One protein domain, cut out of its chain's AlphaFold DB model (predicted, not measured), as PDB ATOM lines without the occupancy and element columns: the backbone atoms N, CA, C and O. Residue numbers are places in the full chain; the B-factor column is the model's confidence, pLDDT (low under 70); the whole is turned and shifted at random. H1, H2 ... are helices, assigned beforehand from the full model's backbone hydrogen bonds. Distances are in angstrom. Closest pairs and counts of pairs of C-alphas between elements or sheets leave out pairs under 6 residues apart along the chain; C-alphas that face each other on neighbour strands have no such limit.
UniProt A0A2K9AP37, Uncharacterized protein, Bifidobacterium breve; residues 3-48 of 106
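Overview. This is residues 3 to 48 of the 106 residues of an uncharacterized protein of Bifidobacterium breve (UniProt A0A2K9AP37). A short helix, H1, runs one way, and a much longer helix, H2, folds back nearly antiparallel beside it, giving a lopsided helical hairpin. Residues 32 to 48 of H2 stick out past H1 as a straight arm. The printed part has 46 residues with two named helices, H1 then H2, and no named strand; its class is all helix. It is only just extended, close to loose, with a radius of gyration of the C-alphas of 14.2 A, a rod spanning 47 by 18 by 8 A.

Arrangement. H1, residues 4 to 14, and H2, residues 22 to 48, form a helical hairpin. They run opposite ways at a shallow tilt of 7 degrees. They touch, H2 with residues 23 to 31 alone; the closest C-alphas, those of Leu 9 and Glu 24, are 6.5 A apart. In H1 and H2 every O i to N i+4 pair is within hydrogen-bond range.

Along the chain. H1 begins at C-alpha 4 (26.726, -7.096, 30.813) and measures 15.2 A from first to last C-alpha. H2 measures 38.2 A and ends at C-alpha 48 (56.660, 1.518, 27.823).

Size, cuts and confidence. The C-alphas farthest apart, those of Gly 16 and Ile 48, are 46.6 A apart. The printed part has no cut. The link from H1 to H2 is short, with 7 residues; within it, residues 18 to 20 have pLDDT under 70.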
ATOM      1  N   ASP A   3      24.903  -3.910  28.005       87.31
ATOM      2  CA  ASP A   3      25.566  -3.744  29.291       87.31
ATOM      3  C   ASP A   3      25.491  -5.062  30.087       87.31
ATOM      4  O   ASP A   3      24.431  -5.446  30.586       87.31
ATOM      5  N   LEU A   4      26.605  -5.805  30.120       86.12
ATOM      6  CA  LEU A   4      26.726  -7.096  30.813       86.12
ATOM      7  C   LEU A   4      26.531  -6.955  32.326       86.12
ATOM      8  O   LEU A   4      25.985  -7.865  32.950       86.12
ATOM      9  N   THR A   5      26.916  -5.815  32.901       88.69
ATOM     10  CA  THR A   5      26.646  -5.505  34.306       88.69
ATOM     11  C   THR A   5      25.148  -5.391  34.515       88.69
ATOM     12  O   THR A   5      24.603  -6.060  35.389       88.69
ATOM     13  N   GLN A   6      24.453  -4.638  33.661       88.69
ATOM     14  CA  GLN A   6      23.001  -4.506  33.763       88.69
ATOM     15  C   GLN A   6      22.281  -5.850  33.585       88.69
ATOM     16  O   GLN A   6      21.322  -6.128  34.299       88.69
ATOM     17  N   GLN A   7      22.759  -6.716  32.685       90.50
ATOM     18  CA  GLN A   7      22.218  -8.071  32.531       90.50
ATOM     19  C   GLN A   7      22.412  -8.926  33.784       90.50
ATOM     20  O   GLN A   7      21.483  -9.619  34.197       90.50
ATOM     21  N   ALA A   8      23.595  -8.870  34.399       87.75
ATOM     22  CA  ALA A   8      23.879  -9.595  35.630       87.75
ATOM     23  C   ALA A   8      23.019  -9.082  36.796       87.75
ATOM     24  O   ALA A   8      22.433  -9.885  37.517       87.75
ATOM     25  N   LEU A   9      22.871  -7.763  36.940       89.75
ATOM     26  CA  LEU A   9      22.011  -7.150  37.955       89.75
ATOM     27  C   LEU A   9      20.536  -7.531  37.768       89.75
ATOM     28  O   LEU A   9      19.869  -7.888  38.736       89.75
ATOM     29  N   THR A  10      20.034  -7.527  36.529       90.44
ATOM     30  CA  THR A  10      18.669  -7.980  36.227       90.44
ATOM     31  C   THR A  10      18.477  -9.459  36.565       90.44
ATOM     32  O   THR A  10      17.505  -9.799  37.231       90.44
ATOM     33  N   ALA A  11      19.422 -10.332  36.207       89.62
ATOM     34  CA  ALA A  11      19.345 -11.752  36.554       89.62
ATOM     35  C   ALA A  11      19.382 -11.994  38.076       89.62
ATOM     36  O   ALA A  11      18.709 -12.892  38.583       89.62
ATOM     37  N   LEU A  12      20.142 -11.183  38.821       89.69
ATOM     38  CA  LEU A  12      20.161 -11.226  40.284       89.69
ATOM     39  C   LEU A  12      18.829 -10.764  40.883       89.69
ATOM     40  O   LEU A  12      18.342 -11.389  41.827       89.69
ATOM     41  N   ALA A  13      18.220  -9.716  40.330       88.62
ATOM     42  CA  ALA A  13      16.892  -9.263  40.737       88.62
ATOM     43  C   ALA A  13      15.822 -10.338  40.484       88.62
ATOM     44  O   ALA A  13      15.055 -10.649  41.397       88.62
ATOM     45  N   ASP A  14      15.837 -10.976  39.310       91.00
ATOM     46  CA  ASP A  14      14.923 -12.071  38.955       91.00
ATOM     47  C   ASP A  14      15.091 -13.300  39.870       91.00
ATOM     48  O   ASP A  14      14.128 -14.017  40.149       91.00
ATOM     49  N   ALA A  15      16.302 -13.525  40.390       89.00
ATOM     50  CA  ALA A  15      16.604 -14.579  41.357       89.00
ATOM     51  C   ALA A  15      16.259 -14.213  42.820       89.00
ATOM     52  O   ALA A  15      16.498 -15.016  43.721       89.00
ATOM     53  N   GLY A  16      15.719 -13.015  43.080       85.69
ATOM     54  CA  GLY A  16      15.411 -12.531  44.432       85.69
ATOM     55  C   GLY A  16      16.639 -12.084  45.237       85.69
ATOM     56  O   GLY A  16      16.570 -11.981  46.459       85.69
ATOM     57  N   LEU A  17      17.762 -11.828  44.562       82.44
ATOM     58  CA  LEU A  17      19.056 -11.445  45.137       82.44
ATOM     59  C   LEU A  17      19.458  -9.999  44.786       82.44
ATOM     60  O   LEU A  17      20.607  -9.628  44.988       82.44
ATOM     61  N   GLY A  18      18.571  -9.180  44.219       67.75
ATOM     62  CA  GLY A  18      18.932  -7.905  43.575       67.75
ATOM     63  C   GLY A  18      18.689  -6.632  44.385       67.75
ATOM     64  O   GLY A  18      18.258  -5.647  43.799       67.75
ATOM     65  N   ASN A  19      18.886  -6.645  45.705       66.44
ATOM     66  CA  ASN A  19      18.829  -5.410  46.491       66.44
ATOM     67  C   ASN A  19      19.833  -5.457  47.646       66.44
ATOM     68  O   ASN A  19      19.620  -6.190  48.614       66.44
ATOM     69  N   GLU A  20      20.933  -4.710  47.519       69.00
ATOM     70  CA  GLU A  20      22.007  -4.604  48.525       69.00
ATOM     71  C   GLU A  20      22.594  -5.968  48.929       69.00
ATOM     72  O   GLU A  20      23.086  -6.170  50.043       69.00
ATOM     73  N   SER A  21      22.533  -6.945  48.019       79.56
ATOM     74  CA  SER A  21      23.040  -8.280  48.296       79.56
ATOM     75  C   SER A  21      24.551  -8.342  48.107       79.56
ATOM     76  O   SER A  21      25.153  -7.603  47.324       79.56
ATOM     77  N   ALA A  22      25.176  -9.318  48.764       82.31
ATOM     78  CA  ALA A  22      26.581  -9.630  48.522       82.31
ATOM     79  C   ALA A  22      26.867  -9.959  47.040       82.31
ATOM     80  O   ALA A  22      27.978  -9.726  46.571       82.31
ATOM     81  N   ALA A  23      25.881 -10.474  46.295       83.31
ATOM     82  CA  ALA A  23      26.033 -10.813  44.881       83.31
ATOM     83  C   ALA A  23      26.045  -9.566  43.982       83.31
ATOM     84  O   ALA A  23      26.858  -9.476  43.065       83.31
ATOM     85  N   GLU A  24      25.196  -8.582  44.272       82.94
ATOM     86  CA  GLU A  24      25.199  -7.286  43.589       82.94
ATOM     87  C   GLU A  24      26.513  -6.531  43.843       82.94
ATOM     88  O   GLU A  24      27.176  -6.095  42.899       82.94
ATOM     89  N   ALA A  25      26.950  -6.475  45.106       82.88
ATOM     90  CA  ALA A  25      28.230  -5.880  45.478       82.88
ATOM     91  C   ALA A  25      29.421  -6.570  44.784       82.88
ATOM     92  O   ALA A  25      30.374  -5.904  44.379       82.88
ATOM     93  N   PHE A  26      29.359  -7.893  44.604       84.94
ATOM     94  CA  PHE A  26      30.373  -8.649  43.870       84.94
ATOM     95  C   PHE A  26      30.421  -8.274  42.383       84.94
ATOM     96  O   PHE A  26      31.505  -8.025  41.864       84.94
ATOM     97  N   VAL A  27      29.273  -8.197  41.699       87.50
ATOM     98  CA  VAL A  27      29.209  -7.834  40.270       87.50
ATOM     99  C   VAL A  27      29.757  -6.424  40.036       87.50
ATOM    100  O   VAL A  27      30.610  -6.230  39.168       87.50
ATOM    101  N   LEU A  28      29.327  -5.457  40.848       87.31
ATOM    102  CA  LEU A  28      29.795  -4.071  40.755       87.31
ATOM    103  C   LEU A  28      31.289  -3.951  41.090       87.31
ATOM    104  O   LEU A  28      32.035  -3.277  40.379       87.31
ATOM    105  N   GLY A  29      31.745  -4.638  42.142       87.81
ATOM    106  CA  GLY A  29      33.154  -4.672  42.528       87.81
ATOM    107  C   GLY A  29      34.047  -5.326  41.472       87.81
ATOM    108  O   GLY A  29      35.156  -4.851  41.232       87.81
ATOM    109  N   TYR A  30      33.561  -6.373  40.801       88.94
ATOM    110  CA  TYR A  30      34.273  -7.023  39.703       88.94
ATOM    111  C   TYR A  30      34.443  -6.081  38.509       88.94
ATOM    112  O   TYR A  30      35.554  -5.961  37.996       88.94
ATOM    113  N   GLN A  31      33.384  -5.375  38.099       88.38
ATOM    114  CA  GLN A  31      33.483  -4.380  37.028       88.38
ATOM    115  C   GLN A  31      34.473  -3.268  37.393       88.38
ATOM    116  O   GLN A  31      35.387  -2.989  36.625       88.38
ATOM    117  N   ALA A  32      34.340  -2.683  38.586       89.94
ATOM    118  CA  ALA A  32      35.234  -1.621  39.039       89.94
ATOM    119  C   ALA A  32      36.703  -2.082  39.100       89.94
ATOM    120  O   ALA A  32      37.606  -1.357  38.679       89.94
ATOM    121  N   GLY A  33      36.951  -3.298  39.594       91.44
ATOM    122  CA  GLY A  33      38.286  -3.891  39.633       91.44
ATOM    123  C   GLY A  33      38.854  -4.162  38.239       91.44
ATOM    124  O   GLY A  33      40.030  -3.891  37.994       91.44
ATOM    125  N   TYR A  34      38.023  -4.648  37.314       92.56
ATOM    126  CA  TYR A  34      38.405  -4.860  35.922       92.56
ATOM    127  C   TYR A  34      38.773  -3.542  35.229       92.56
ATOM    128  O   TYR A  34      39.836  -3.457  34.616       92.56
ATOM    129  N   ASP A  35      37.955  -2.499  35.379       93.19
ATOM    130  CA  ASP A  35      38.212  -1.180  34.791       93.19
ATOM    131  C   ASP A  35      39.500  -0.552  35.345       93.19
ATOM    132  O   ASP A  35      40.302   0.009  34.592       93.19
ATOM    133  N   ALA A  36      39.751  -0.697  36.650       94.50
ATOM    134  CA  ALA A  36      40.996  -0.252  37.272       94.50
ATOM    135  C   ALA A  36      42.218  -1.013  36.728       94.50
ATOM    136  O   ALA A  36      43.239  -0.398  36.407       94.50
ATOM    137  N   ALA A  37      42.117  -2.338  36.581       95.50
ATOM    138  CA  ALA A  37      43.190  -3.163  36.032       95.50
ATOM    139  C   ALA A  37      43.472  -2.839  34.557       95.50
ATOM    140  O   ALA A  37      44.633  -2.712  34.170       95.50
ATOM    141  N   LEU A  38      42.427  -2.648  33.746       95.25
ATOM    142  CA  LEU A  38      42.554  -2.247  32.346       95.25
ATOM    143  C   LEU A  38      43.198  -0.862  32.224       95.25
ATOM    144  O   LEU A  38      44.116  -0.679  31.429       95.25
ATOM    145  N   THR A  39      42.770   0.095  33.049       95.88
ATOM    146  CA  THR A  39      43.361   1.439  33.094       95.88
ATOM    147  C   THR A  39      44.852   1.380  33.429       95.88
ATOM    148  O   THR A  39      45.662   2.032  32.770       95.88
ATOM    149  N   LEU A  40      45.237   0.565  34.417       94.88
ATOM    150  CA  LEU A  40      46.639   0.365  34.771       94.88
ATOM    151  C   LEU A  40      47.430  -0.269  33.620       94.88
ATOM    152  O   LEU A  40      48.517   0.208  33.301       94.88
ATOM    153  N   ALA A  41      46.889  -1.307  32.981       95.81
ATOM    154  CA  ALA A  41      47.539  -1.965  31.851       95.81
ATOM    155  C   ALA A  41      47.778  -0.985  30.690       95.81
ATOM    156  O   ALA A  41      48.898  -0.904  30.191       95.81
ATOM    157  N   ILE A  42      46.773  -0.175  30.338       93.31
ATOM    158  CA  ILE A  42      46.891   0.884  29.323       93.31
ATOM    159  C   ILE A  42      47.963   1.901  29.722       93.31
ATOM    160  O   ILE A  42      48.764   2.315  28.884       93.31
ATOM    161  N   SER A  43      48.009   2.306  30.993       91.88
ATOM    162  CA  SER A  43      49.022   3.248  31.476       91.88
ATOM    163  C   SER A  43      50.436   2.672  31.383       91.88
ATOM    164  O   SER A  43      51.351   3.396  30.994       91.88
ATOM    165  N   ILE A  44      50.628   1.395  31.726       88.19
ATOM    166  CA  ILE A  44      51.922   0.708  31.611       88.19
ATOM    167  C   ILE A  44      52.332   0.602  30.141       88.19
ATOM    168  O   ILE A  44      53.459   0.949  29.799       88.19
ATOM    169  N   GLU A  45      51.421   0.173  29.265       89.81
ATOM    170  CA  GLU A  45      51.675   0.069  27.826       89.81
ATOM    171  C   GLU A  45      52.036   1.432  27.224       89.81
ATOM    172  O   GLU A  45      53.010   1.546  26.484       89.81
ATOM    173  N   THR A  46      51.302   2.483  27.598       84.31
ATOM    174  CA  THR A  46      51.572   3.859  27.159       84.31
ATOM    175  C   THR A  46      52.943   4.327  27.629       84.31
ATOM    176  O   THR A  46      53.664   4.952  26.860       84.31
ATOM    177  N   HIS A  47      53.322   4.016  28.871       81.00
ATOM    178  CA  HIS A  47      54.622   4.391  29.416       81.00
ATOM    179  C   HIS A  47      55.771   3.659  28.707       81.00
ATOM    180  O   HIS A  47      56.726   4.301  28.278       81.00
ATOM    181  N   ILE A  48      55.650   2.342  28.510       79.50
ATOM    182  CA  ILE A  48      56.660   1.518  27.823       79.50
ATOM    183  C   ILE A  48      56.815   1.928  26.355       79.50
ATOM    184  O   ILE A  48      57.929   1.985  25.847       79.50
TER     185      ILE A  48